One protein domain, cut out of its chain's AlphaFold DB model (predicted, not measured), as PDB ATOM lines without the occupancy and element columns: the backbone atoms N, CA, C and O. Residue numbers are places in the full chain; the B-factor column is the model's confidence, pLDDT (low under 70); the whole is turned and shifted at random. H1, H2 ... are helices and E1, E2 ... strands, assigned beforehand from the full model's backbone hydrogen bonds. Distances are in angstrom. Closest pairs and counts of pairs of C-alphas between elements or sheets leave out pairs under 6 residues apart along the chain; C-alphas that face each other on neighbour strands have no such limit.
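This is residues 28 to 85 of the 86 residues of an uncharacterized protein of Desulfobulbaceae bacterium (UniProt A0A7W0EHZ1). There is little regular structure: a small antiparallel hairpin of strands E1 and E2 has helix H1 packed over it, and the long loop of residues 51 to 80 makes much of the rest. The printed part has 58 residues, with H1, E1, E2 in chain order; the class is mixed, helices and strands, with 19 residues in named elements. It is rounded, 31 by 26 by 16 A, and only just compact, close to loose, with a radius of gyration of the C-alphas of 12.1 A.

E1, residues 46 to 50, is 12.5 A long and begins at C-alpha 46 (226.900, 217.523, 131.237). E2, residues 81 to 84, is 10.2 A long and ends at C-alpha 84 (231.850, 216.545, 132.580). H1, residues 33 to 42, is 14.2 A long.

E1 and E2 are antiparallel at 164 degrees; N 46 and O 84 are within hydrogen-bond range at 2.8 A. The closest C-alphas of H1 and E1, Thr 37 and Ile 48, are 6.6 A apart. H1 and E2 are near each other, with 8 pairs of C-alphas within 10 A. In H1 every O i to N i+4 pair is within hydrogen-bond range.

The farthest C-alphas, Gly 44 and Glu 74, are 32.2 A apart. The printed part has no cut; the link from E1 to E2 is long, 30 residues. Mean pLDDT of the printed part is 76.9, with 22 residues under 70, among them 60 to 73.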
ATOM      1  N   ARG A  28     234.073 240.173 127.026       51.25
ATOM      2  CA  ARG A  28     233.758 238.882 126.366       51.25
ATOM      3  C   ARG A  28     234.463 237.657 126.987       51.25
ATOM      4  O   ARG A  28     234.297 236.546 126.498       51.25
ATOM      5  N   TRP A  29     235.287 237.868 128.011       58.81
ATOM      6  CA  TRP A  29     236.006 236.842 128.765       58.81
ATOM      7  C   TRP A  29     235.446 236.626 130.175       58.81
ATOM      8  O   TRP A  29     235.818 235.646 130.810       58.81
ATOM      9  N   MET A  30     234.560 237.501 130.661       65.56
ATOM     10  CA  MET A  30     233.852 237.304 131.924       65.56
ATOM     11  C   MET A  30     232.431 236.871 131.615       65.56
ATOM     12  O   MET A  30     231.683 237.578 130.942       65.56
ATOM     13  N   TRP A  31     232.087 235.697 132.110       73.69
ATOM     14  CA  TRP A  31     230.753 235.146 132.002       73.69
ATOM     15  C   TRP A  31     230.085 235.249 133.365       73.69
ATOM     16  O   TRP A  31     230.724 234.985 134.385       73.69
ATOM     17  N   ASP A  32     228.807 235.619 133.378       82.62
ATOM     18  CA  ASP A  32     227.969 235.297 134.526       82.62
ATOM     19  C   ASP A  32     227.696 233.780 134.559       82.62
ATOM     20  O   ASP A  32     227.914 233.062 133.576       82.62
ATOM     21  N   GLU A  33     227.241 233.280 135.706       83.75
ATOM     22  CA  GLU A  33     226.987 231.849 135.911       83.75
ATOM     23  C   GLU A  33     226.002 231.273 134.885       83.75
ATOM     24  O   GLU A  33     226.203 230.169 134.374       83.75
ATOM     25  N   SER A  34     224.964 232.034 134.534       85.44
ATOM     26  CA  SER A  34     223.925 231.587 133.603       85.44
ATOM     27  C   SER A  34     224.457 231.463 132.175       85.44
ATOM     28  O   SER A  34     224.236 230.449 131.512       85.44
ATOM     29  N   GLY A  35     225.200 232.464 131.706       86.00
ATOM     30  CA  GLY A  35     225.819 232.482 130.389       86.00
ATOM     31  C   GLY A  35     226.895 231.411 130.255       86.00
ATOM     32  O   GLY A  35     226.942 230.725 129.235       86.00
ATOM     33  N   LEU A  36     227.726 231.230 131.288       86.88
ATOM     34  CA  LEU A  36     228.746 230.183 131.298       86.88
ATOM     35  C   LEU A  36     228.105 228.793 131.232       86.88
ATOM     36  O   LEU A  36     228.538 227.953 130.447       86.88
ATOM     37  N   THR A  37     227.046 228.570 132.013       89.56
ATOM     38  CA  THR A  37     226.301 227.304 132.027       89.56
ATOM     39  C   THR A  37     225.691 227.001 130.664       89.56
ATOM     40  O   THR A  37     225.837 225.886 130.163       89.56
ATOM     41  N   LEU A  38     225.057 227.993 130.031       89.69
ATOM     42  CA  LEU A  38     224.476 227.832 128.699       89.69
ATOM     43  C   LEU A  38     225.551 227.505 127.656       89.69
ATOM     44  O   LEU A  38     225.390 226.561 126.889       89.69
ATOM     45  N   ALA A  39     226.673 228.228 127.669       89.44
ATOM     46  CA  ALA A  39     227.775 227.981 126.744       89.44
ATOM     47  C   ALA A  39     228.371 226.574 126.915       89.44
ATOM     48  O   ALA A  39     228.652 225.893 125.929       89.44
ATOM     49  N   LEU A  40     228.545 226.110 128.156       90.62
ATOM     50  CA  LEU A  40     229.010 224.751 128.439       90.62
ATOM     51  C   LEU A  40     228.014 223.698 127.925       90.62
ATOM     52  O   LEU A  40     228.427 222.732 127.282       90.62
ATOM     53  N   ALA A  41     226.714 223.903 128.145       92.62
ATOM     54  CA  ALA A  41     225.674 223.003 127.654       92.62
ATOM     55  C   ALA A  41     225.645 222.939 126.114       92.62
ATOM     56  O   ALA A  41     225.621 221.847 125.548       92.62
ATOM     57  N   ASP A  42     225.745 224.086 125.435       93.19
ATOM     58  CA  ASP A  42     225.809 224.174 123.967       93.19
ATOM     59  C   ASP A  42     227.036 223.447 123.390       93.19
ATOM     60  O   ASP A  42     227.004 222.923 122.273       93.19
ATOM     61  N   HIS A  43     228.122 223.367 124.164       93.31
ATOM     62  CA  HIS A  43     229.326 222.609 123.822       93.31
ATOM     63  C   HIS A  43     229.269 221.118 124.207       93.31
ATOM     64  O   HIS A  43     230.253 220.397 124.000       93.31
ATOM     65  N   GLY A  44     228.132 220.637 124.719       94.88
ATOM     66  CA  GLY A  44     227.890 219.230 125.038       94.88
ATOM     67  C   GLY A  44     228.461 218.772 126.380       94.88
ATOM     68  O   GLY A  44     228.630 217.570 126.586       94.88
ATOM     69  N   PHE A  45     228.786 219.701 127.281       94.31
ATOM     70  CA  PHE A  45     229.098 219.348 128.663       94.31
ATOM     71  C   PHE A  45     227.820 218.969 129.424       94.31
ATOM     72  O   PHE A  45     226.738 219.504 129.181       94.31
ATOM     73  N   VAL A  46     227.960 218.041 130.365       92.62
ATOM     74  CA  VAL A  46     226.900 217.523 131.237       92.62
ATOM     75  C   VAL A  46     227.303 217.687 132.703       92.62
ATOM     76  O   VAL A  46     228.449 218.022 133.000       92.62
ATOM     77  N   GLU A  47     226.363 217.476 133.630       91.06
ATOM     78  CA  GLU A  47     226.600 217.614 135.081       91.06
ATOM     79  C   GLU A  47     227.181 218.992 135.475       91.06
ATOM     80  O   GLU A  47     228.021 219.089 136.366       91.06
ATOM     81  N   ILE A  48     226.745 220.058 134.790       91.44
ATOM     82  CA  ILE A  48     227.220 221.430 135.005       91.44
ATOM     83  C   ILE A  48     226.672 221.952 136.335       91.44
ATOM     84  O   ILE A  48     225.460 222.112 136.493       91.44
ATOM     85  N   LYS A  49     227.561 222.216 137.291       88.31
ATOM     86  CA  LYS A  49     227.217 222.686 138.636       88.31
ATOM     87  C   LYS A  49     228.292 223.620 139.175       88.31
ATOM     88  O   LYS A  49     229.468 223.493 138.836       88.31
ATOM     89  N   SER A  50     227.898 224.530 140.054       83.12
ATOM     90  CA  SER A  50     228.850 225.369 140.774       83.12
ATOM     91  C   SER A  50     229.721 224.518 141.694       83.12
ATOM     92  O   SER A  50     229.237 223.636 142.407       83.12
ATOM     93  N   PHE A  51     231.031 224.742 141.622       78.50
ATOM     94  CA  PHE A  51     232.003 224.023 142.429       78.50
ATOM     95  C   PHE A  51     231.780 224.337 143.907       78.50
ATOM     96  O   PHE A  51     231.686 225.498 144.306       78.50
ATOM     97  N   GLN A  52     231.770 223.288 144.726       71.50
ATOM     98  CA  GLN A  52     231.716 223.406 146.173       71.50
ATOM     99  C   GLN A  52     232.912 222.684 146.794       71.50
ATOM    100  O   GLN A  52     233.146 221.493 146.563       71.50
ATOM    101  N   GLN A  53     233.674 223.420 147.604       68.94
ATOM    102  CA  GLN A  53     234.828 222.877 148.314       68.94
ATOM    103  C   GLN A  53     234.392 221.730 149.239       68.94
ATOM    104  O   GLN A  53     233.414 221.852 149.974       68.94
ATOM    105  N   GLY A  54     235.108 220.603 149.178       66.69
ATOM    106  CA  GLY A  54     234.811 219.400 149.964       66.69
ATOM    107  C   GLY A  54     233.719 218.484 149.394       66.69
ATOM    108  O   GLY A  54     233.512 217.409 149.948       66.69
ATOM    109  N   VAL A  55     233.043 218.872 148.303       69.94
ATOM    110  CA  VAL A  55     232.050 218.028 147.600       69.94
ATOM    111  C   VAL A  55     232.613 217.453 146.297       69.94
ATOM    112  O   VAL A  55     232.186 216.392 145.856       69.94
ATOM    113  N   CYS A  56     233.575 218.135 145.674       70.44
ATOM    114  CA  CYS A  56     234.220 217.644 144.460       70.44
ATOM    115  C   CYS A  56     235.151 216.462 144.770       70.44
ATOM    116  O   CYS A  56     236.024 216.566 145.629       70.44
ATOM    117  N   GLU A  57     234.974 215.357 144.048       71.44
ATOM    118  CA  GLU A  57     235.791 214.143 144.188       71.44
ATOM    119  C   GLU A  57     237.169 214.274 143.515       71.44
ATOM    120  O   GLU A  57     238.055 213.456 143.750       71.44
ATOM    121  N   ASP A  58     237.365 215.297 142.677       71.44
ATOM    122  CA  ASP A  58     238.621 215.528 141.970       71.44
ATOM    123  C   ASP A  58     239.650 216.218 142.885       71.44
ATOM    124  O   ASP A  58     239.488 217.365 143.312       71.44
ATOM    125  N   GLU A  59     240.756 215.522 143.153       73.25
ATOM    126  CA  GLU A  59     241.850 215.985 144.012       73.25
ATOM    127  C   GLU A  59     242.471 217.317 143.555       73.25
ATOM    128  O   GLU A  59     242.964 218.093 144.381       73.25
ATOM    129  N   MET A  60     242.426 217.636 142.256       69.94
ATOM    130  CA  MET A  60     242.895 218.926 141.736       69.94
ATOM    131  C   MET A  60     242.009 220.082 142.206       69.94
ATOM    132  O   MET A  60     242.500 221.196 142.419       69.94
ATOM    133  N   PHE A  61     240.715 219.828 142.409       64.00
ATOM    134  CA  PHE A  61     239.763 220.808 142.921       64.00
ATOM    135  C   PHE A  61     239.831 220.977 144.445       64.00
ATOM    136  O   PHE A  61     239.385 222.003 144.960       64.00
ATOM    137  N   LEU A  62     240.444 220.034 145.161       68.56
ATOM    138  CA  LEU A  62     240.599 220.063 146.619       68.56
ATOM    139  C   LEU A  62     241.848 220.820 147.101       68.56
ATOM    140  O   LEU A  62     242.069 220.938 148.308       68.56
ATOM    141  N   ARG A  63     242.674 221.355 146.191       67.88
ATOM    142  CA  ARG A  63     243.921 222.030 146.571       67.88
ATOM    143  C   ARG A  63     243.654 223.321 147.368       67.88
ATOM    144  O   ARG A  63     242.895 224.179 146.914       67.88
ATOM    145  N   PRO A  64     244.324 223.523 148.521       58.91
ATOM    146  CA  PRO A  64     244.120 224.689 149.395       58.91
ATOM    147  C   PRO A  64     244.547 226.021 148.752       58.91
ATOM    148  O   PRO A  64     244.117 227.094 149.172       58.91
ATOM    149  N   GLU A  65     245.333 225.956 147.677       54.75
ATOM    150  CA  GLU A  65     245.760 227.076 146.834       54.75
ATOM    151  C   GLU A  65     244.600 227.755 146.076       54.75
ATOM    152  O   GLU A  65     244.835 228.649 145.274       54.75
ATOM    153  N   ARG A  66     243.336 227.364 146.284       64.50
ATOM    154  CA  ARG A  66     242.193 227.996 145.601       64.50
ATOM    155  C   ARG A  66     241.425 229.012 146.432       64.50
ATOM    156  O   ARG A  66     240.720 229.828 145.852       64.50
ATOM    157  N   ASN A  67     241.601 229.054 147.754       64.56
ATOM    158  CA  ASN A  67     240.857 230.009 148.589       64.56
ATOM    159  C   ASN A  67     241.132 231.469 148.190       64.56
ATOM    160  O   ASN A  67     240.241 232.299 148.254       64.56
ATOM    161  N   HIS A  68     242.341 231.773 147.712       64.31
ATOM    162  CA  HIS A  68     242.684 233.100 147.196       64.31
ATOM    163  C   HIS A  68     242.273 233.323 145.730       64.31
ATOM    164  O   HIS A  68     242.245 234.464 145.285       64.31
ATOM    165  N   GLN A  69     241.962 232.265 144.971       65.62
ATOM    166  CA  GLN A  69     241.534 232.365 143.565       65.62
ATOM    167  C   GLN A  69     240.080 232.823 143.428       65.62
ATOM    168  O   GLN A  69     239.722 233.410 142.412       65.62
ATOM    169  N   PHE A  70     239.249 232.553 144.438       68.00
ATOM    170  CA  PHE A  70     237.837 232.937 144.452       68.00
ATOM    171  C   PHE A  70     237.570 234.239 145.210       68.00
ATOM    172  O   PHE A  70     236.428 234.678 145.261       68.00
ATOM    173  N   GLY A  71     238.605 234.883 145.760       68.31
ATOM    174  CA  GLY A  71     238.465 236.100 146.557       68.31
ATOM    175  C   GLY A  71     237.974 235.827 147.981       68.31
ATOM    176  O   GLY A  71     238.250 234.781 148.567       68.31
ATOM    177  N   ASN A  72     237.278 236.798 148.571       69.69
ATOM    178  CA  ASN A  72     236.727 236.677 149.919       69.69
ATOM    179  C   ASN A  72     235.527 235.700 149.915       69.69
ATOM    180  O   ASN A  72     234.635 235.865 149.090       69.69
ATOM    181  N   PRO A  73     235.434 234.722 150.836       67.88
ATOM    182  CA  PRO A  73     234.274 233.831 150.937       67.88
ATOM    183  C   PRO A  73     232.920 234.544 151.095       67.88
ATOM    184  O   PRO A  73     231.898 234.022 150.659       67.88
ATOM    185  N   GLU A  74     232.901 235.724 151.719       70.00
ATOM    186  CA  GLU A  74     231.690 236.543 151.888       70.00
ATOM    187  C   GLU A  74     231.332 237.325 150.613       70.00
ATOM    188  O   GLU A  74     230.176 237.694 150.408       70.00
ATOM    189  N   THR A  75     232.322 237.575 149.752       67.56
ATOM    190  CA  THR A  75     232.204 238.323 148.494       67.56
ATOM    191  C   THR A  75     233.090 237.690 147.416       67.56
ATOM    192  O   THR A  75     234.146 238.232 147.076       67.56
ATOM    193  N   PRO A  76     232.700 236.516 146.887       69.62
ATOM    194  CA  PRO A  76     233.527 235.804 145.930       69.62
ATOM    195  C   PRO A  76     233.666 236.602 144.629       69.62
ATOM    196  O   PRO A  76     232.683 237.045 144.035       69.62
ATOM    197  N   GLU A  77     234.907 236.779 144.186       72.62
ATOM    198  CA  GLU A  77     235.278 237.501 142.962       72.62
ATOM    199  C   GLU A  77     235.380 236.563 141.749       72.62
ATOM    200  O   GLU A  77     235.439 237.016 140.606       72.62
ATOM    201  N   GLY A  78     235.402 235.249 141.991       74.12
ATOM    202  CA  GLY A  78     235.521 234.218 140.966       74.12
ATOM    203  C   GLY A  78     234.435 233.154 141.083       74.12
ATOM    204  O   GLY A  78     234.053 232.753 142.181       74.12
ATOM    205  N   LEU A  79     233.984 232.655 139.933       77.44
ATOM    206  CA  LEU A  79     233.086 231.511 139.818       77.44
ATOM    207  C   LEU A  79     233.887 230.287 139.360       77.44
ATOM    208  O   LEU A  79     234.603 230.353 138.360       77.44
ATOM    209  N   ALA A  80     233.737 229.160 140.053       80.31
ATOM    210  CA  ALA A  80     234.163 227.862 139.538       80.31
ATOM    211  C   ALA A  80     232.949 227.002 139.215       80.31
ATOM    212  O   ALA A  80     232.037 226.866 140.023       80.31
ATOM    213  N   ILE A  81     232.995 226.386 138.039       86.44
ATOM    214  CA  ILE A  81     232.010 225.423 137.566       86.44
ATOM    215  C   ILE A  81     232.709 224.079 137.384       86.44
ATOM    216  O   ILE A  81     233.789 223.996 136.795       86.44
ATOM    217  N   GLU A  82     232.077 223.031 137.888       87.06
ATOM    218  CA  GLU A  82     232.398 221.642 137.597       87.06
ATOM    219  C   GLU A  82     231.434 221.149 136.513       87.06
ATOM    220  O   GLU A  82     230.231 221.396 136.578       87.06
ATOM    221  N   CYS A  83     231.958 220.474 135.497       89.81
ATOM    222  CA  CYS A  83     231.161 219.816 134.468       89.81
ATOM    223  C   CYS A  83     231.949 218.643 133.881       89.81
ATOM    224  O   CYS A  83     233.174 218.572 134.016       89.81
ATOM    225  N   ARG A  84     231.254 217.721 133.219       88.19
ATOM    226  CA  ARG A  84     231.850 216.545 132.580       88.19
ATOM    227  C   ARG A  84     231.600 216.560 131.084       88.19
ATOM    228  O   ARG A  84     230.564 217.030 130.620       88.19
ATOM    229  N   LYS A  85     232.553 216.028 130.326       88.00
ATOM    230  CA  LYS A  85     232.377 215.757 128.902       88.00
ATOM    231  C   LYS A  85     232.201 214.243 128.728       88.00
ATOM    232  O   LYS A  85     233.076 213.529 129.220       88.00
TER     233      LYS A  85